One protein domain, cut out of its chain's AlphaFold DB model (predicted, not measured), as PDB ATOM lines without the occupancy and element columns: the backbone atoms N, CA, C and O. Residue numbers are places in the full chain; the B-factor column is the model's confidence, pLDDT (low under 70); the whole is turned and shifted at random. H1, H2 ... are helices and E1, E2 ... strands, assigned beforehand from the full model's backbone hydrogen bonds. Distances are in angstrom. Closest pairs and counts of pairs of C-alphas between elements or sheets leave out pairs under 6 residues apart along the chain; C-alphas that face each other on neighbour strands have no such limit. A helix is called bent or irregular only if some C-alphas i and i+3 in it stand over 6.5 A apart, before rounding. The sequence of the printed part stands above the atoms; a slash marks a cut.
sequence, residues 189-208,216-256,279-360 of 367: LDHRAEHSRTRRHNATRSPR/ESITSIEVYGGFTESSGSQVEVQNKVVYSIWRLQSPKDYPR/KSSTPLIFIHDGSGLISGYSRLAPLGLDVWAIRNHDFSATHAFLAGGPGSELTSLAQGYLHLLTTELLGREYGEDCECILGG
ATOM      1  N   LEU A 189     127.707  79.948 107.593       43.28
ATOM      2  CA  LEU A 189     127.888  81.272 108.179       43.28
ATOM      3  C   LEU A 189     129.267  81.283 108.851       43.28
ATOM      4  O   LEU A 189     129.453  80.769 109.960       43.28
ATOM      5  N   ASP A 190     130.265  81.813 108.148       45.75
ATOM      6  CA  ASP A 190     131.548  82.133 108.752       45.75
ATOM      7  C   ASP A 190     131.322  83.356 109.644       45.75
ATOM      8  O   ASP A 190     131.161  84.479 109.169       45.75
ATOM      9  N   HIS A 191     131.215  83.133 110.958       46.62
ATOM     10  CA  HIS A 191     130.994  84.187 111.949       46.62
ATOM     11  C   HIS A 191     132.273  84.995 112.164       46.62
ATOM     12  O   HIS A 191     132.861  85.021 113.250       46.62
ATOM     13  N   ARG A 192     132.719  85.674 111.116       45.41
ATOM     14  CA  ARG A 192     133.791  86.641 111.204       45.41
ATOM     15  C   ARG A 192     133.169  87.970 111.607       45.41
ATOM     16  O   ARG A 192     132.820  88.794 110.770       45.41
ATOM     17  N   ALA A 193     132.997  88.158 112.916       47.53
ATOM     18  CA  ALA A 193     132.637  89.452 113.487       47.53
ATOM     19  C   ALA A 193     133.791  90.432 113.229       47.53
ATOM     20  O   ALA A 193     134.704  90.588 114.043       47.53
ATOM     21  N   GLU A 194     133.810  91.046 112.051       47.22
ATOM     22  CA  GLU A 194     134.801  92.058 111.739       47.22
ATOM     23  C   GLU A 194     134.523  93.302 112.586       47.22
ATOM     24  O   GLU A 194     133.529  94.002 112.414       47.22
ATOM     25  N   HIS A 195     135.449  93.574 113.509       52.00
ATOM     26  CA  HIS A 195     135.559  94.809 114.281       52.00
ATOM     27  C   HIS A 195     134.317  95.166 115.112       52.00
ATOM     28  O   HIS A 195     133.635  96.158 114.840       52.00
ATOM     29  N   SER A 196     134.098  94.432 116.209       56.44
ATOM     30  CA  SER A 196     133.236  94.888 117.305       56.44
ATOM     31  C   SER A 196     133.664  96.295 117.734       56.44
ATOM     32  O   SER A 196     134.732  96.494 118.320       56.44
ATOM     33  N   ARG A 197     132.854  97.309 117.413       68.38
ATOM     34  CA  ARG A 197     133.048  98.654 117.961       68.38
ATOM     35  C   ARG A 197     132.359  98.689 119.313       68.38
ATOM     36  O   ARG A 197     131.151  98.489 119.400       68.38
ATOM     37  N   THR A 198     133.129  98.956 120.354       71.06
ATOM     38  CA  THR A 198     132.624  99.088 121.719       71.06
ATOM     39  C   THR A 198     132.543 100.573 122.061       71.06
ATOM     40  O   THR A 198     133.570 101.257 122.087       71.06
ATOM     41  N   ARG A 199     131.345 101.100 122.334       77.69
ATOM     42  CA  ARG A 199     131.169 102.473 122.835       77.69
ATOM     43  C   ARG A 199     130.761 102.420 124.301       77.69
ATOM     44  O   ARG A 199     129.755 101.812 124.644       77.69
ATOM     45  N   ARG A 200     131.558 103.034 125.178       77.94
ATOM     46  CA  ARG A 200     131.266 103.102 126.616       77.94
ATOM     47  C   ARG A 200     130.596 104.423 126.953       77.94
ATOM     48  O   ARG A 200     131.112 105.484 126.605       77.94
ATOM     49  N   HIS A 201     129.487 104.341 127.670       78.00
ATOM     50  CA  HIS A 201     128.803 105.478 128.254       78.00
ATOM     51  C   HIS A 201     128.793 105.307 129.771       78.00
ATOM     52  O   HIS A 201     128.286 104.320 130.301       78.00
ATOM     53  N   ASN A 202     129.355 106.285 130.474       72.44
ATOM     54  CA  ASN A 202     129.226 106.374 131.920       72.44
ATOM     55  C   ASN A 202     128.108 107.370 132.205       72.44
ATOM     56  O   ASN A 202     128.302 108.576 132.045       72.44
ATOM     57  N   ALA A 203     126.934 106.871 132.584       64.88
ATOM     58  CA  ALA A 203     125.852 107.717 133.053       64.88
ATOM     59  C   ALA A 203     125.958 107.806 134.576       64.88
ATOM     60  O   ALA A 203     125.624 106.867 135.293       64.88
ATOM     61  N   THR A 204     126.452 108.936 135.076       58.78
ATOM     62  CA  THR A 204     126.364 109.259 136.502       58.78
ATOM     63  C   THR A 204     125.071 110.025 136.720       58.78
ATOM     64  O   THR A 204     124.941 111.178 136.304       58.78
ATOM     65  N   ARG A 205     124.084 109.386 137.349       56.62
ATOM     66  CA  ARG A 205     122.884 110.093 137.793       56.62
ATOM     67  C   ARG A 205     123.219 110.824 139.091       56.62
ATOM     68  O   ARG A 205     123.526 110.187 140.094       56.62
ATOM     69  N   SER A 206     123.190 112.156 139.067       51.97
ATOM     70  CA  SER A 206     123.289 112.945 140.298       51.97
ATOM     71  C   SER A 206     122.079 112.649 141.194       51.97
ATOM     72  O   SER A 206     120.961 112.594 140.666       51.97
ATOM     73  N   PRO A 207     122.274 112.480 142.515       55.72
ATOM     74  CA  PRO A 207     121.173 112.285 143.454       55.72
ATOM     75  C   PRO A 207     120.166 113.431 143.320       55.72
ATOM     76  O   PRO A 207     120.564 114.599 143.293       55.72
ATOM     77  N   ARG A 208     118.866 113.127 143.214       64.62
ATOM     78  CA  ARG A 208     117.820 114.168 143.138       64.62
ATOM     79  C   ARG A 208     117.435 114.735 144.505       64.62
ATOM     80  O   ARG A 208     116.663 115.688 144.562       64.62
ATOM     81  N   GLU A 216     123.733 105.793 141.398       56.06
ATOM     82  CA  GLU A 216     123.712 104.695 140.431       56.06
ATOM     83  C   GLU A 216     124.733 105.013 139.328       56.06
ATOM     84  O   GLU A 216     124.475 105.801 138.412       56.06
ATOM     85  N   SER A 217     125.938 104.447 139.440       55.81
ATOM     86  CA  SER A 217     126.926 104.482 138.364       55.81
ATOM     87  C   SER A 217     126.552 103.422 137.343       55.81
ATOM     88  O   SER A 217     127.072 102.307 137.347       55.81
ATOM     89  N   ILE A 218     125.640 103.780 136.449       63.78
ATOM     90  CA  ILE A 218     125.237 102.892 135.376       63.78
ATOM     91  C   ILE A 218     126.278 103.002 134.262       63.78
ATOM     92  O   ILE A 218     126.322 103.976 133.504       63.78
ATOM     93  N   THR A 219     127.141 101.992 134.161       74.12
ATOM     94  CA  THR A 219     128.013 101.838 132.996       74.12
ATOM     95  C   THR A 219     127.248 101.080 131.925       74.12
ATOM     96  O   THR A 219     126.893  99.914 132.131       74.12
ATOM     97  N   SER A 220     127.005 101.730 130.789       79.75
ATOM     98  CA  SER A 220     126.477 101.064 129.607       79.75
ATOM     99  C   SER A 220     127.548 100.932 128.532       79.75
ATOM    100  O   SER A 220     128.417 101.789 128.341       79.75
ATOM    101  N   ILE A 221     127.515  99.796 127.855       79.50
ATOM    102  CA  ILE A 221     128.409  99.447 126.767       79.50
ATOM    103  C   ILE A 221     127.525  99.130 125.571       79.50
ATOM    104  O   ILE A 221     126.748  98.178 125.601       79.50
ATOM    105  N   GLU A 222     127.627  99.931 124.521       80.94
ATOM    106  CA  GLU A 222     127.044  99.589 123.231       80.94
ATOM    107  C   GLU A 222     128.050  98.745 122.461       80.94
ATOM    108  O   GLU A 222     129.187  99.171 122.226       80.94
ATOM    109  N   VAL A 223     127.625  97.544 122.085       77.88
ATOM    110  CA  VAL A 223     128.392  96.650 121.228       77.88
ATOM    111  C   VAL A 223     127.695  96.577 119.886       77.88
ATOM    112  O   VAL A 223     126.522  96.217 119.786       77.88
ATOM    113  N   TYR A 224     128.448  96.912 118.848       76.81
ATOM    114  CA  TYR A 224     128.013  96.787 117.471       76.81
ATOM    115  C   TYR A 224     128.578  95.491 116.894       76.81
ATOM    116  O   TYR A 224     129.786  95.400 116.677       76.81
ATOM    117  N   GLY A 225     127.709  94.505 116.672       68.50
ATOM    118  CA  GLY A 225     128.045  93.271 115.969       68.50
ATOM    119  C   GLY A 225     127.689  93.405 114.494       68.50
ATOM    120  O   GLY A 225     126.537  93.676 114.164       68.50
ATOM    121  N   GLY A 226     128.674  93.260 113.613       66.69
ATOM    122  CA  GLY A 226     128.429  93.039 112.193       66.69
ATOM    123  C   GLY A 226     128.387  91.543 111.934       66.69
ATOM    124  O   GLY A 226     129.293  90.831 112.372       66.69
ATOM    125  N   PHE A 227     127.358  91.076 111.241       65.56
ATOM    126  CA  PHE A 227     127.365  89.734 110.685       65.56
ATOM    127  C   PHE A 227     127.491  89.837 109.170       65.56
ATOM    128  O   PHE A 227     126.817  90.656 108.541       65.56
ATOM    129  N   THR A 228     128.376  89.029 108.601       63.59
ATOM    130  CA  THR A 228     128.612  88.967 107.164       63.59
ATOM    131  C   THR A 228     128.200  87.587 106.681       63.59
ATOM    132  O   THR A 228     128.621  86.563 107.216       63.59
ATOM    133  N   GLU A 229     127.307  87.553 105.699       64.38
ATOM    134  CA  GLU A 229     126.955  86.317 105.015       64.38
ATOM    135  C   GLU A 229     127.848  86.202 103.780       64.38
ATOM    136  O   GLU A 229     127.728  86.977 102.830       64.38
ATOM    137  N   SER A 230     128.781  85.248 103.801       62.38
ATOM    138  CA  SER A 230     129.633  84.948 102.648       62.38
ATOM    139  C   SER A 230     128.832  84.147 101.621       62.38
ATOM    140  O   SER A 230     129.034  82.946 101.441       62.38
ATOM    141  N   SER A 231     127.883  84.799 100.948       66.75
ATOM    142  CA  SER A 231     127.359  84.259  99.697       66.75
ATOM    143  C   SER A 231     128.441  84.462  98.636       66.75
ATOM    144  O   SER A 231     129.043  85.529  98.569       66.75
ATOM    145  N   GLY A 232     128.716  83.475  97.782       78.69
ATOM    146  CA  GLY A 232     129.716  83.592  96.704       78.69
ATOM    147  C   GLY A 232     129.427  84.684  95.654       78.69
ATOM    148  O   GLY A 232     130.079  84.719  94.614       78.69
ATOM    149  N   SER A 233     128.444  85.555  95.903       65.94
ATOM    150  CA  SER A 233     128.106  86.726  95.108       65.94
ATOM    151  C   SER A 233     128.700  87.990  95.742       65.94
ATOM    152  O   SER A 233     128.731  88.157  96.954       65.94
ATOM    153  N   GLN A 234     129.200  88.890  94.901       68.56
ATOM    154  CA  GLN A 234     130.092  89.998  95.261       68.56
ATOM    155  C   GLN A 234     129.467  91.132  96.110       68.56
ATOM    156  O   GLN A 234     130.091  92.182  96.262       68.56
ATOM    157  N   VAL A 235     128.248  90.966  96.631       69.38
ATOM    158  CA  VAL A 235     127.534  91.999  97.394       69.38
ATOM    159  C   VAL A 235     127.460  91.585  98.861       69.38
ATOM    160  O   VAL A 235     126.591  90.820  99.268       69.38
ATOM    161  N   GLU A 236     128.387  92.110  99.657       71.19
ATOM    162  CA  GLU A 236     128.415  91.918 101.105       71.19
ATOM    163  C   GLU A 236     127.352  92.812 101.758       71.19
ATOM    164  O   GLU A 236     127.510  94.030 101.877       71.19
ATOM    165  N   VAL A 237     126.225  92.219 102.151       67.06
ATOM    166  CA  VAL A 237     125.201  92.924 102.927       67.06
ATOM    167  C   VAL A 237     125.645  92.936 104.386       67.06
ATOM    168  O   VAL A 237     125.557  91.930 105.085       67.06
ATOM    169  N   GLN A 238     126.139  94.083 104.854       68.56
ATOM    170  CA  GLN A 238     126.544  94.244 106.247       68.56
ATOM    171  C   GLN A 238     125.338  94.638 107.101       68.56
ATOM    172  O   GLN A 238     124.921  95.797 107.115       68.56
ATOM    173  N   ASN A 239     124.804  93.679 107.854       67.69
ATOM    174  CA  ASN A 239     123.777  93.963 108.846       67.69
ATOM    175  C   ASN A 239     124.414  94.226 110.208       67.69
ATOM    176  O   ASN A 239     125.277  93.485 110.684       67.69
ATOM    177  N   LYS A 240     123.997  95.335 110.823       80.00
ATOM    178  CA  LYS A 240     124.544  95.824 112.085       80.00
ATOM    179  C   LYS A 240     123.552  95.545 113.204       80.00
ATOM    180  O   LYS A 240     122.555  96.246 113.333       80.00
ATOM    181  N   VAL A 241     123.868  94.574 114.047       79.25
ATOM    182  CA  VAL A 241     123.122  94.324 115.277       79.25
ATOM    183  C   VAL A 241     123.704  95.172 116.400       79.25
ATOM    184  O   VAL A 241     124.922  95.248 116.587       79.25
ATOM    185  N   VAL A 242     122.825  95.841 117.144       83.50
ATOM    186  CA  VAL A 242     123.210  96.713 118.255       83.50
ATOM    187  C   VAL A 242     122.749  96.100 119.566       83.50
ATOM    188  O   VAL A 242     121.551  96.024 119.845       83.50
ATOM    189  N   TYR A 243     123.717  95.732 120.399       86.75
ATOM    190  CA  TYR A 243     123.470  95.320 121.770       86.75
ATOM    191  C   TYR A 243     123.804  96.458 122.730       86.75
ATOM    192  O   TYR A 243     124.817  97.141 122.570       86.75
ATOM    193  N   SER A 244     122.993  96.630 123.771       86.06
ATOM    194  CA  SER A 244     123.384  97.424 124.937       86.06
ATOM    195  C   SER A 244     123.551  96.531 126.145       86.06
ATOM    196  O   SER A 244     122.609  95.887 126.594       86.06
ATOM    197  N   ILE A 245     124.751  96.548 126.697       89.25
ATOM    198  CA  ILE A 245     125.120  95.858 127.921       89.25
ATOM    199  C   ILE A 245     125.127  96.888 129.044       89.25
ATOM    200  O   ILE A 245     125.736  97.947 128.925       89.25
ATOM    201  N   TRP A 246     124.472  96.571 130.147       89.19
ATOM    202  CA  TRP A 246     124.334  97.424 131.315       89.19
ATOM    203  C   TRP A 246     124.910  96.693 132.518       89.19
ATOM    204  O   TRP A 246     124.468  95.585 132.819       89.19
ATOM    205  N   ARG A 247     125.862  97.306 133.224       90.50
ATOM    206  CA  ARG A 247     126.197  96.867 134.584       90.50
ATOM    207  C   ARG A 247     125.178  97.494 135.521       90.50
ATOM    208  O   ARG A 247     125.126  98.715 135.642       90.50
ATOM    209  N   LEU A 248     124.339  96.663 136.120       88.75
ATOM    210  CA  LEU A 248     123.253  97.096 136.994       88.75
ATOM    211  C   LEU A 248     123.689  97.174 138.453       88.75
ATOM    212  O   LEU A 248     123.223  98.036 139.185       88.75
ATOM    213  N   GLN A 249     124.565  96.263 138.876       89.31
ATOM    214  CA  GLN A 249     125.115  96.240 140.226       89.31
ATOM    215  C   GLN A 249     126.569  95.782 140.174       89.31
ATOM    216  O   GLN A 249     126.905  94.876 139.405       89.31
ATOM    217  N   SER A 250     127.413  96.355 141.028       87.56
ATOM    218  CA  SER A 250     128.722  95.811 141.362       87.56
ATOM    219  C   SER A 250     128.870  95.597 142.869       87.56
ATOM    220  O   SER A 250     128.441  96.443 143.652       87.56
ATOM    221  N   PRO A 251     129.572  94.539 143.326       83.69
ATOM    222  CA  PRO A 251     129.931  94.379 144.736       83.69
ATOM    223  C   PRO A 251     130.725  95.559 145.305       83.69
ATOM    224  O   PRO A 251     130.825  95.696 146.518       83.69
ATOM    225  N   LYS A 252     131.339  96.374 144.440       83.44
ATOM    226  CA  LYS A 252     132.074  97.582 144.831       83.44
ATOM    227  C   LYS A 252     131.156  98.759 145.156       83.44
ATOM    228  O   LYS A 252     131.582  99.640 145.894       83.44
ATOM    229  N   ASP A 253     129.931  98.758 144.636       81.12
ATOM    230  CA  ASP A 253     128.972  99.854 144.815       81.12
ATOM    231  C   ASP A 253     128.342  99.831 146.213       81.12
ATOM    232  O   ASP A 253     127.824 100.839 146.690       81.12
ATOM    233  N   TYR A 254     128.432  98.691 146.899       78.06
ATOM    234  CA  TYR A 254     127.932  98.511 148.252       78.06
ATOM    235  C   TYR A 254     129.112  98.525 149.224       78.06
ATOM    236  O   TYR A 254     129.827  97.518 149.325       78.06
ATOM    237  N   PRO A 255     129.361  99.639 149.945       72.50
ATOM    238  CA  PRO A 255     130.311  99.608 151.041       72.50
ATOM    239  C   PRO A 255     129.866  98.505 151.991       72.50
ATOM    240  O   PRO A 255     128.675  98.368 152.282       72.50
ATOM    241  N   ARG A 256     130.824  97.682 152.431       70.50
ATOM    242  CA  ARG A 256     130.570  96.683 153.466       70.50
ATOM    243  C   ARG A 256     129.898  97.440 154.602       70.50
ATOM    244  O   ARG A 256     130.500  98.349 155.166       70.50
ATOM    245  N   LYS A 279     137.454  84.318 145.202       56.78
ATOM    246  CA  LYS A 279     136.878  83.586 144.064       56.78
ATOM    247  C   LYS A 279     135.927  84.568 143.393       56.78
ATOM    248  O   LYS A 279     135.051  85.096 144.081       56.78
ATOM    249  N   SER A 280     136.200  84.897 142.134       58.22
ATOM    250  CA  SER A 280     135.408  85.849 141.364       58.22
ATOM    251  C   SER A 280     133.940  85.502 141.574       58.22
ATOM    252  O   SER A 280     133.524  84.364 141.356       58.22
ATOM    253  N   SER A 281     133.175  86.441 142.132       77.44
ATOM    254  CA  SER A 281     131.744  86.236 142.305       77.44
ATOM    255  C   SER A 281     131.167  86.055 140.910       77.44
ATOM    256  O   SER A 281     131.216  86.986 140.109       77.44
ATOM    257  N   THR A 282     130.699  84.844 140.620       84.00
ATOM    258  CA  THR A 282     129.995  84.468 139.395       84.00
ATOM    259  C   THR A 282     128.973  85.555 139.043       84.00
ATOM    260  O   THR A 282     128.038  85.750 139.827       84.00
ATOM    261  N   PRO A 283     129.137  86.293 137.927       88.81
ATOM    262  CA  PRO A 283     128.192  87.337 137.560       88.81
ATOM    263  C   PRO A 283     126.826  86.738 137.212       88.81
ATOM    264  O   PRO A 283     126.730  85.639 136.650       88.81
ATOM    265  N   LEU A 284     125.774  87.490 137.525       87.62
ATOM    266  CA  LEU A 284     124.409  87.225 137.086       87.62
ATOM    267  C   LEU A 284     124.134  88.040 135.830       87.62
ATOM    268  O   LEU A 284     124.291  89.258 135.829       87.62
ATOM    269  N   ILE A 285     123.726  87.362 134.764       88.38
ATOM    270  CA  ILE A 285     123.510  87.981 133.462       88.38
ATOM    271  C   ILE A 285     122.057  87.772 133.059       88.38
ATOM    272  O   ILE A 285     121.596  86.639 132.909       88.38
ATOM    273  N   PHE A 286     121.360  88.884 132.853       87.69
ATOM    274  CA  PHE A 286     120.013  88.929 132.308       87.69
ATOM    275  C   PHE A 286     120.072  89.249 130.821       87.69
ATOM    276  O   PHE A 286     120.559  90.306 130.427       87.69
ATOM    277  N   ILE A 287     119.552  88.355 129.989       85.94
ATOM    278  CA  ILE A 287     119.340  88.641 128.570       85.94
ATOM    279  C   ILE A 287     117.891  89.090 128.394       85.94
ATOM    280  O   ILE A 287     116.968  88.427 128.867       85.94
ATOM    281  N   HIS A 288     117.696  90.239 127.751       83.06
ATOM    282  CA  HIS A 288     116.381  90.802 127.501       83.06
ATOM    283  C   HIS A 288     116.229  91.234 126.041       83.06
ATOM    284  O   HIS A 288     116.678  92.305 125.630       83.06
ATOM    285  N   ASP A 289     115.528  90.398 125.287       73.69
ATOM    286  CA  ASP A 289     115.070  90.676 123.932       73.69
ATOM    287  C   ASP A 289     113.663  91.278 123.987       73.69
ATOM    288  O   ASP A 289     112.700  90.579 124.297       73.69
ATOM    289  N   GLY A 290     113.531  92.590 123.758       66.19
ATOM    290  CA  GLY A 290     112.222  93.258 123.766       66.19
ATOM    291  C   GLY A 290     112.187  94.701 124.283       66.19
ATOM    292  O   GLY A 290     113.204  95.382 124.459       66.19
ATOM    293  N   SER A 291     110.961  95.196 124.478       53.44
ATOM    294  CA  SER A 291     110.618  96.623 124.453       53.44
ATOM    295  C   SER A 291     110.811  97.437 125.743       53.44
ATOM    296  O   SER A 291     110.563  98.641 125.679       53.44
ATOM    297  N   GLY A 292     111.300  96.915 126.886       55.62
ATOM    298  CA  GLY A 292     111.533  97.866 127.997       55.62
ATOM    299  C   GLY A 292     111.879  97.436 129.422       55.62
ATOM    300  O   GLY A 292     111.983  98.325 130.271       55.62
ATOM    301  N   LEU A 293     112.094  96.159 129.754       65.06
ATOM    302  CA  LEU A 293     112.207  95.770 131.176       65.06
ATOM    303  C   LEU A 293     113.598  95.931 131.805       65.06
ATOM    304  O   LEU A 293     113.753  95.681 132.998       65.06
ATOM    305  N   ILE A 294     114.602  96.429 131.077       72.31
ATOM    306  CA  ILE A 294     115.929  96.689 131.670       72.31
ATOM    307  C   ILE A 294     115.866  97.684 132.831       72.31
ATOM    308  O   ILE A 294     116.566  97.515 133.827       72.31
ATOM    309  N   SER A 295     114.970  98.666 132.741       70.88
ATOM    310  CA  SER A 295     114.712  99.620 133.827       70.88
ATOM    311  C   SER A 295     114.087  98.977 135.074       70.88
ATOM    312  O   SER A 295     114.144  99.550 136.158       70.88
ATOM    313  N   GLY A 296     113.486  97.791 134.941       76.38
ATOM    314  CA  GLY A 296     113.005  97.003 136.070       76.38
ATOM    315  C   GLY A 296     114.156  96.341 136.821       76.38
ATOM    316  O   GLY A 296     114.172  96.347 138.050       76.38
ATOM    317  N   TYR A 297     115.162  95.839 136.099       80.62
ATOM    318  CA  TYR A 297     116.309  95.173 136.716       80.62
ATOM    319  C   TYR A 297     117.218  96.123 137.501       80.62
ATOM    320  O   TYR A 297     117.849  95.694 138.464       80.62
ATOM    321  N   SER A 298     117.263  97.415 137.155       76.69
ATOM    322  CA  SER A 298     118.004  98.400 137.957       76.69
ATOM    323  C   SER A 298     117.403  98.603 139.353       76.69
ATOM    324  O   SER A 298     118.086  99.101 140.237       76.69
ATOM    325  N   ARG A 299     116.147  98.187 139.577       80.19
ATOM    326  CA  ARG A 299     115.474  98.245 140.886       80.19
ATOM    327  C   ARG A 299     115.662  96.984 141.725       80.19
ATOM    328  O   ARG A 299     115.061  96.876 142.791       80.19
ATOM    329  N   LEU A 300     116.426  96.000 141.242       78.81
ATOM    330  CA  LEU A 300     116.720  94.811 142.033       78.81
ATOM    331  C   LEU A 300     117.422  95.223 143.326       78.81
ATOM    332  O   LEU A 300     118.333  96.052 143.309       78.81
ATOM    333  N   ALA A 301     117.017  94.609 144.437       80.31
ATOM    334  CA  ALA A 301     117.735  94.756 145.692       80.31
ATOM    335  C   ALA A 301     119.207  94.326 145.510       80.31
ATOM    336  O   ALA A 301     119.496  93.485 144.650       80.31
ATOM    337  N   PRO A 302     120.143  94.881 146.297       83.88
ATOM    338  CA  PRO A 302     121.554  94.523 146.210       83.88
ATOM    339  C   PRO A 302     121.761  93.013 146.370       83.88
ATOM    340  O   PRO A 302     121.466  92.452 147.423       83.88
ATOM    341  N   LEU A 303     122.283  92.351 145.336       83.44
ATOM    342  CA  LEU A 303     122.512  90.900 145.347       83.44
ATOM    343  C   LEU A 303     123.909  90.518 145.856       83.44
ATOM    344  O   LEU A 303     124.213  89.337 146.013       83.44
ATOM    345  N   GLY A 304     124.781  91.502 146.095       84.31
ATOM    346  CA  GLY A 304     126.166  91.270 146.526       84.31
ATOM    347  C   GLY A 304     127.051  90.611 145.458       84.31
ATOM    348  O   GLY A 304     128.114  90.083 145.779       84.31
ATOM    349  N   LEU A 305     126.621  90.637 144.197       88.12
ATOM    350  CA  LEU A 305     127.318  90.088 143.035       88.12
ATOM    351  C   LEU A 305     127.202  91.056 141.856       88.12
ATOM    352  O   LEU A 305     126.380  91.971 141.875       88.12
ATOM    353  N   ASP A 306     128.050  90.877 140.846       89.12
ATOM    354  CA  ASP A 306     127.945  91.675 139.628       89.12
ATOM    355  C   ASP A 306     126.701  91.260 138.844       89.12
ATOM    356  O   ASP A 306     126.549  90.091 138.478       89.12
ATOM    357  N   VAL A 307     125.826  92.224 138.578       89.94
ATOM    358  CA  VAL A 307     124.599  92.014 137.809       89.94
ATOM    359  C   VAL A 307     124.715  92.761 136.495       89.94
ATOM    360  O   VAL A 307     124.926  93.973 136.477       89.94
ATOM    361  N   TRP A 308     124.531  92.041 135.397       91.00
ATOM    362  CA  TRP A 308     124.555  92.576 134.045       91.00
ATOM    363  C   TRP A 308     123.209  92.362 133.367       91.00
ATOM    364  O   TRP A 308     122.570  91.331 133.567       91.00
ATOM    365  N   ALA A 309     122.797  93.309 132.533       90.19
ATOM    366  CA  ALA A 309     121.668  93.134 131.634       90.19
ATOM    367  C   ALA A 309     122.062  93.453 130.196       90.19
ATOM    368  O   ALA A 309     122.728  94.449 129.931       90.19
ATOM    369  N   ILE A 310     121.636  92.610 129.266       89.38
ATOM    370  CA  ILE A 310     121.920  92.742 127.843       89.38
ATOM    371  C   ILE A 310     120.604  92.964 127.116       89.38
ATOM    372  O   ILE A 310     119.668  92.186 127.274       89.38
ATOM    373  N   ARG A 311     120.550  94.032 126.322       87.06
ATOM    374  CA  ARG A 311     119.454  94.346 125.410       87.06
ATOM    375  C   ARG A 311     119.881  94.090 123.982       87.06
ATOM    376  O   ARG A 311     120.917  94.621 123.583       87.06
ATOM    377  N   ASN A 312     119.038  93.430 123.205       86.19
ATOM    378  CA  ASN A 312     119.056  93.574 121.756       86.19
ATOM    379  C   ASN A 312     118.076  94.686 121.348       86.19
ATOM    380  O   ASN A 312     116.886  94.605 121.660       86.19
ATOM    381  N   HIS A 313     118.572  95.756 120.718       79.88
ATOM    382  CA  HIS A 313     117.714  96.876 120.295       79.88
ATOM    383  C   HIS A 313     116.868  96.558 119.078       79.88
ATOM    384  O   HIS A 313     115.802  97.144 118.916       79.88
ATOM    385  N   ASP A 314     117.347  95.646 118.246       76.88
ATOM    386  CA  ASP A 314     116.691  95.291 117.005       76.88
ATOM    387  C   ASP A 314     116.637  93.775 116.902       76.88
ATOM    388  O   ASP A 314     117.289  93.140 116.071       76.88
ATOM    389  N   PHE A 315     115.891  93.187 117.839       71.88
ATOM    390  CA  PHE A 315     115.679  91.748 117.870       71.88
ATOM    391  C   PHE A 315     115.124  91.251 116.540       71.88
ATOM    392  O   PHE A 315     115.570  90.227 116.040       71.88
ATOM    393  N   SER A 316     114.202  92.008 115.945       66.81
ATOM    394  CA  SER A 316     113.599  91.673 114.665       66.81
ATOM    395  C   SER A 316     114.636  91.677 113.539       66.81
ATOM    396  O   SER A 316     114.745  90.669 112.854       66.81
ATOM    397  N   ALA A 317     115.456  92.725 113.370       70.69
ATOM    398  CA  ALA A 317     116.499  92.714 112.335       70.69
ATOM    399  C   ALA A 317     117.587  91.669 112.608       70.69
ATOM    400  O   ALA A 317     118.084  91.034 111.679       70.69
ATOM    401  N   THR A 318     117.931  91.453 113.881       69.31
ATOM    402  CA  THR A 318     118.837  90.373 114.289       69.31
ATOM    403  C   THR A 318     118.269  89.031 113.859       69.31
ATOM    404  O   THR A 318     118.965  88.239 113.241       69.31
ATOM    405  N   HIS A 319     116.992  88.789 114.129       67.12
ATOM    406  CA  HIS A 319     116.326  87.552 113.777       67.12
ATOM    407  C   HIS A 319     116.203  87.376 112.264       67.12
ATOM    408  O   HIS A 319     116.566  86.317 111.776       67.12
ATOM    409  N   ALA A 320     115.729  88.372 111.506       67.19
ATOM    410  CA  ALA A 320     115.630  88.261 110.047       67.19
ATOM    411  C   ALA A 320     116.977  87.990 109.387       67.19
ATOM    412  O   ALA A 320     117.047  87.196 108.457       67.19
ATOM    413  N   PHE A 321     118.048  88.597 109.896       67.25
ATOM    414  CA  PHE A 321     119.388  88.289 109.424       67.25
ATOM    415  C   PHE A 321     119.789  86.836 109.725       67.25
ATOM    416  O   PHE A 321     120.384  86.154 108.900       67.25
ATOM    417  N   LEU A 322     119.465  86.363 110.924       65.06
ATOM    418  CA  LEU A 322     119.825  85.030 111.393       65.06
ATOM    419  C   LEU A 322     118.895  83.923 110.862       65.06
ATOM    420  O   LEU A 322     119.200  82.741 111.036       65.06
ATOM    421  N   ALA A 323     117.790  84.295 110.212       60.69
ATOM    422  CA  ALA A 323     116.760  83.419 109.665       60.69
ATOM    423  C   ALA A 323     117.144  82.780 108.325       60.69
ATOM    424  O   ALA A 323     116.350  82.758 107.385       60.69
ATOM    425  N   GLY A 324     118.334  82.179 108.253       57.03
ATOM    426  CA  GLY A 324     118.804  81.378 107.113       57.03
ATOM    427  C   GLY A 324     118.013  80.079 106.864       57.03
ATOM    428  O   GLY A 324     118.489  79.190 106.165       57.03
ATOM    429  N   GLY A 325     116.827  79.931 107.459       57.78
ATOM    430  CA  GLY A 325     115.919  78.798 107.314       57.78
ATOM    431  C   GLY A 325     115.031  78.618 108.554       57.78
ATOM    432  O   GLY A 325     115.428  79.013 109.649       57.78
ATOM    433  N   PRO A 326     113.838  78.013 108.411       55.75
ATOM    434  CA  PRO A 326     112.946  77.763 109.539       55.75
ATOM    435  C   PRO A 326     113.611  76.841 110.574       55.75
ATOM    436  O   PRO A 326     114.021  75.727 110.251       55.75
ATOM    437  N   GLY A 327     113.698  77.295 111.825       59.50
ATOM    438  CA  GLY A 327     114.207  76.536 112.972       59.50
ATOM    439  C   GLY A 327     115.666  76.814 113.359       59.50
ATOM    440  O   GLY A 327     116.101  76.344 114.411       59.50
ATOM    441  N   SER A 328     116.427  77.579 112.569       64.56
ATOM    442  CA  SER A 328     117.811  77.962 112.907       64.56
ATOM    443  C   SER A 328     117.902  79.299 113.650       64.56
ATOM    444  O   SER A 328     118.963  79.661 114.160       64.56
ATOM    445  N   GLU A 329     116.797  80.028 113.783       69.50
ATOM    446  CA  GLU A 329     116.838  81.439 114.166       69.50
ATOM    447  C   GLU A 329     117.181  81.632 115.646       69.50
ATOM    448  O   GLU A 329     118.062  82.421 115.998       69.50
ATOM    449  N   LEU A 330     116.558  80.835 116.522       67.62
ATOM    450  CA  LEU A 330     116.869  80.816 117.956       67.62
ATOM    451  C   LEU A 330     118.325  80.406 118.208       67.62
ATOM    452  O   LEU A 330     118.996  80.908 119.110       67.62
ATOM    453  N   THR A 331     118.808  79.489 117.384       67.50
ATOM    454  CA  THR A 331     120.161  78.952 117.413       67.50
ATOM    455  C   THR A 331     121.192  80.026 117.115       67.50
ATOM    456  O   THR A 331     122.125  80.248 117.891       67.50
ATOM    457  N   SER A 332     120.982  80.729 116.014       70.69
ATOM    458  CA  SER A 332     121.840  81.796 115.539       70.69
ATOM    459  C   SER A 332     121.813  82.975 116.518       70.69
ATOM    460  O   SER A 332     122.849  83.574 116.814       70.69
ATOM    461  N   LEU A 333     120.651  83.258 117.121       74.75
ATOM    462  CA  LEU A 333     120.518  84.268 118.171       74.75
ATOM    463  C   LEU A 333     121.347  83.883 119.402       74.75
ATOM    464  O   LEU A 333     122.109  84.694 119.934       74.75
ATOM    465  N   ALA A 334     121.229  82.632 119.843       77.00
ATOM    466  CA  ALA A 334     121.962  82.145 120.999       77.00
ATOM    467  C   ALA A 334     123.481  82.145 120.757       77.00
ATOM    468  O   ALA A 334     124.248  82.475 121.666       77.00
ATOM    469  N   GLN A 335     123.929  81.855 119.532       73.12
ATOM    470  CA  GLN A 335     125.325  82.029 119.124       73.12
ATOM    471  C   GLN A 335     125.763  83.500 119.172       73.12
ATOM    472  O   GLN A 335     126.845  83.786 119.687       73.12
ATOM    473  N   GLY A 336     124.926  84.433 118.705       78.12
ATOM    474  CA  GLY A 336     125.185  85.873 118.799       78.12
ATOM    475  C   GLY A 336     125.393  86.328 120.246       78.12
ATOM    476  O   GLY A 336     126.387  86.988 120.561       78.12
ATOM    477  N   TYR A 337     124.522  85.881 121.154       82.38
ATOM    478  CA  TYR A 337     124.674  86.124 122.587       82.38
ATOM    479  C   TYR A 337     125.925  85.490 123.176       82.38
ATOM    480  O   TYR A 337     126.635  86.134 123.945       82.38
ATOM    481  N   LEU A 338     126.230  84.245 122.820       81.25
ATOM    482  CA  LEU A 338     127.432  83.578 123.298       81.25
ATOM    483  C   LEU A 338     128.697  84.307 122.861       81.25
ATOM    484  O   LEU A 338     129.622  84.466 123.659       81.25
ATOM    485  N   HIS A 339     128.736  84.749 121.608       79.44
ATOM    486  CA  HIS A 339     129.847  85.524 121.094       79.44
ATOM    487  C   HIS A 339     129.995  86.810 121.909       79.44
ATOM    488  O   HIS A 339     131.030  86.993 122.540       79.44
ATOM    489  N   LEU A 340     128.932  87.614 122.015       83.25
ATOM    490  CA  LEU A 340     128.909  88.844 122.811       83.25
ATOM    491  C   LEU A 340     129.396  88.621 124.252       83.25
ATOM    492  O   LEU A 340     130.228  89.366 124.772       83.25
ATOM    493  N   LEU A 341     128.895  87.570 124.900       84.44
ATOM    494  CA  LEU A 341     129.261  87.226 126.265       84.44
ATOM    495  C   LEU A 341     130.720  86.820 126.390       84.44
ATOM    496  O   LEU A 341     131.376  87.218 127.344       84.44
ATOM    497  N   THR A 342     131.239  86.023 125.463       80.38
ATOM    498  CA  THR A 342     132.607  85.512 125.564       80.38
ATOM    499  C   THR A 342     133.647  86.548 125.154       80.38
ATOM    500  O   THR A 342     134.680  86.623 125.814       80.38
ATOM    501  N   THR A 343     133.382  87.374 124.140       78.94
ATOM    502  CA  THR A 343     134.357  88.336 123.607       78.94
ATOM    503  C   THR A 343     134.318  89.687 124.311       78.94
ATOM    504  O   THR A 343     135.371  90.249 124.615       78.94
ATOM    505  N   GLU A 344     133.129  90.209 124.616       81.25
ATOM    506  CA  GLU A 344     132.993  91.573 125.136       81.25
ATOM    507  C   GLU A 344     132.819  91.622 126.655       81.25
ATOM    508  O   GLU A 344     133.398  92.501 127.295       81.25
ATOM    509  N   LEU A 345     132.068  90.683 127.243       82.81
ATOM    510  CA  LEU A 345     131.744  90.708 128.673       82.81
ATOM    511  C   LEU A 345     132.714  89.868 129.524       82.81
ATOM    512  O   LEU A 345     133.530  90.397 130.278       82.81
ATOM    513  N   LEU A 346     132.624  88.542 129.406       81.69
ATOM    514  CA  LEU A 346     133.328  87.580 130.254       81.69
ATOM    515  C   LEU A 346     134.824  87.551 129.948       81.69
ATOM    516  O   LEU A 346     135.628  87.604 130.875       81.69
ATOM    517  N   GLY A 347     135.202  87.534 128.667       76.62
ATOM    518  CA  GLY A 347     136.608  87.480 128.261       76.62
ATOM    519  C   GLY A 347     137.413  88.696 128.716       76.62
ATOM    520  O   GLY A 347     138.572  88.550 129.093       76.62
ATOM    521  N   ARG A 348     136.798  89.887 128.747       76.75
ATOM    522  CA  ARG A 348     137.480  91.117 129.175       76.75
ATOM    523  C   ARG A 348     137.490  91.322 130.687       76.75
ATOM    524  O   ARG A 348     138.508  91.767 131.206       76.75
ATOM    525  N   GLU A 349     136.378  91.066 131.384       77.00
ATOM    526  CA  GLU A 349     136.272  91.394 132.817       77.00
ATOM    527  C   GLU A 349     136.583  90.227 133.759       77.00
ATOM    528  O   GLU A 349     137.072  90.464 134.863       77.00
ATOM    529  N   TYR A 350     136.330  88.980 133.349       78.19
ATOM    530  CA  TYR A 350     136.348  87.833 134.265       78.19
ATOM    531  C   TYR A 350     137.311  86.700 133.870       78.19
ATOM    532  O   TYR A 350     137.547  85.807 134.686       78.19
ATOM    533  N   GLY A 351     137.892  86.747 132.668       77.12
ATOM    534  CA  GLY A 351     138.808  85.725 132.151       77.12
ATOM    535  C   GLY A 351     138.096  84.488 131.588       77.12
ATOM    536  O   GLY A 351     136.882  84.320 131.722       77.12
ATOM    537  N   GLU A 352     138.857  83.613 130.925       71.75
ATOM    538  CA  GLU A 352     138.310  82.466 130.175       71.75
ATOM    539  C   GLU A 352     137.661  81.386 131.058       71.75
ATOM    540  O   GLU A 352     136.748  80.698 130.603       71.75
ATOM    541  N   ASP A 353     138.071  81.294 132.327       74.94
ATOM    542  CA  ASP A 353     137.602  80.294 133.298       74.94
ATOM    543  C   ASP A 353     136.412  80.769 134.155       74.94
ATOM    544  O   ASP A 353     136.065  80.152 135.166       74.94
ATOM    545  N   CYS A 354     135.779  81.887 133.795       73.56
ATOM    546  CA  CYS A 354     134.656  82.423 134.555       73.56
ATOM    547  C   CYS A 354     133.411  81.522 134.450       73.56
ATOM    548  O   CYS A 354     133.014  81.107 133.363       73.56
ATOM    549  N   GLU A 355     132.747  81.261 135.580       76.50
ATOM    550  CA  GLU A 355     131.369  80.757 135.602       76.50
ATOM    551  C   GLU A 355     130.394  81.943 135.576       76.50
ATOM    552  O   GLU A 355     130.648  82.945 136.238       76.50
ATOM    553  N   CYS A 356     129.242  81.820 134.912       73.62
ATOM    554  CA  CYS A 356     128.159  82.808 134.993       73.62
ATOM    555  C   CYS A 356     126.813  82.136 135.287       73.62
ATOM    556  O   CYS A 356     126.618  80.950 135.005       73.62
ATOM    557  N   ILE A 357     125.883  82.893 135.871       72.56
ATOM    558  CA  ILE A 357     124.482  82.486 135.991       72.56
ATOM    559  C   ILE A 357     123.713  83.202 134.891       72.56
ATOM    560  O   ILE A 357     123.642  84.431 134.874       72.56
ATOM    561  N   LEU A 358     123.141  82.422 133.978       70.06
ATOM    562  CA  LEU A 358     122.271  82.936 132.934       70.06
ATOM    563  C   LEU A 358     120.822  82.884 133.421       70.06
ATOM    564  O   LEU A 358     120.317  81.812 133.760       70.06
ATOM    565  N   GLY A 359     120.170  84.042 133.461       60.78
ATOM    566  CA  GLY A 359     118.742  84.166 133.715       60.78
ATOM    567  C   GLY A 359     118.031  84.668 132.466       60.78
ATOM    568  O   GLY A 359     118.476  85.621 131.826       60.78
ATOM    569  N   GLY A 360     116.912  84.039 132.132       59.41
ATOM    570  CA  GLY A 360     116.031  84.470 131.057       59.41
ATOM    571  C   GLY A 360     114.611  84.022 131.356       59.41
ATOM    572  O   GLY A 360     114.401  83.002 132.014       59.41
TER     573      GLY A 360
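Overview. This is residues 189 to 208, 216 to 256 and 279 to 360 of the 367 residues of a protein of Ganoderma boninense (UniProt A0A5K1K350). One twisted sheet of six strands forms a long slab, with the long hairpin of E2 and E3 and the strand E1 in one part and the shorter E5, E4 and E6 in the other. The helix H3 packs across one face, the short H2 stands beside the strands, and the small H1 grazes the sheet. The printed part has 143 residues, with three named helices and six named strands in the order E1 E2 E3 E4 H1 E5 H2 H3 E6, and its class is mixed, helices and strands. The sheet's order is E1 E2 E3 E5 E4 E6, mixed parallel and antiparallel. The whole is compact, with a radius of gyration of the C-alphas of 16.6 A, yet elongated, spanning 59 by 36 by 27 A.

Along the chain. E1, residues 197 to 204, begins at C-alpha 197 (133.048, 98.654, 117.961) and is 22.4 A long. E2, residues 217 to 227, is 31.4 A long, and E3, residues 239 to 249, is 31.5 A. E4 is residues 284 to 289, 16.5 A, and H1 is residues 294 to 297, 5.3 A. E5 is residues 307 to 312, 17.1 A, and H2 is residues 315 to 322, 10.2 A. H3, residues 329 to 349, is 28.7 A long and begins at C-alpha 329 (116.838, 81.439, 114.166). E6, residues 357 to 359, is 6.4 A long and ends at C-alpha 359 (118.742, 84.166, 133.715).

Arrangement. E1 and E2 are antiparallel, with N 201 and O 220 at 2.8 A. E2 and E3 form a hairpin, with N 223 and O 243 at 2.9 A. E3 and E5 are antiparallel, with N 246 and O 309 at 2.8 A. E5 and E4 are parallel, with N 308 and O 284 at 2.8 A, and E4 and E6 are parallel, with N 285 and O 357 at 2.9 A. E4, H1, E5 is a strand-helix-strand unit, two parallel neighbour strands with a helix between, and its crossover is right-handed. E5, H2 H3, E6 is a split one, with E4 between its strands, also right-handed. H3 is on one face of the sheet, in two layers; the closest C-alphas of E2 and H3, Val 223 and Glu 344, are 7.9 A apart. H3 has a kink of 31 degrees near residue 342 and is only just irregular, C-alphas 343 and 346 being 6.8 A apart. H2 is at the sheet's level, its height over the sheet 1.5 A. H2 touches H3, at residues 329 to 333 alone, about perpendicular at 74 degrees; their closest C-alphas, Leu 322 and Glu 329, are 5.4 A apart. Every O i to N i+4 pair is within hydrogen-bond range in H2, 13 of 17 in H3, and H1 is too short for one.

Size, cuts and confidence. The C-alphas farthest apart, Ser 233 and Arg 256, are 59.3 A apart. Residues 209 to 215 and 257 to 278 are not printed, with C-alpha gaps of 11.5 A and 17.3 A. Of the links printed whole, E2 to E3 is long. The mean pLDDT of the printed part is 72.9, and 54 residues are under 70, among them 189 to 197 and 318 to 331.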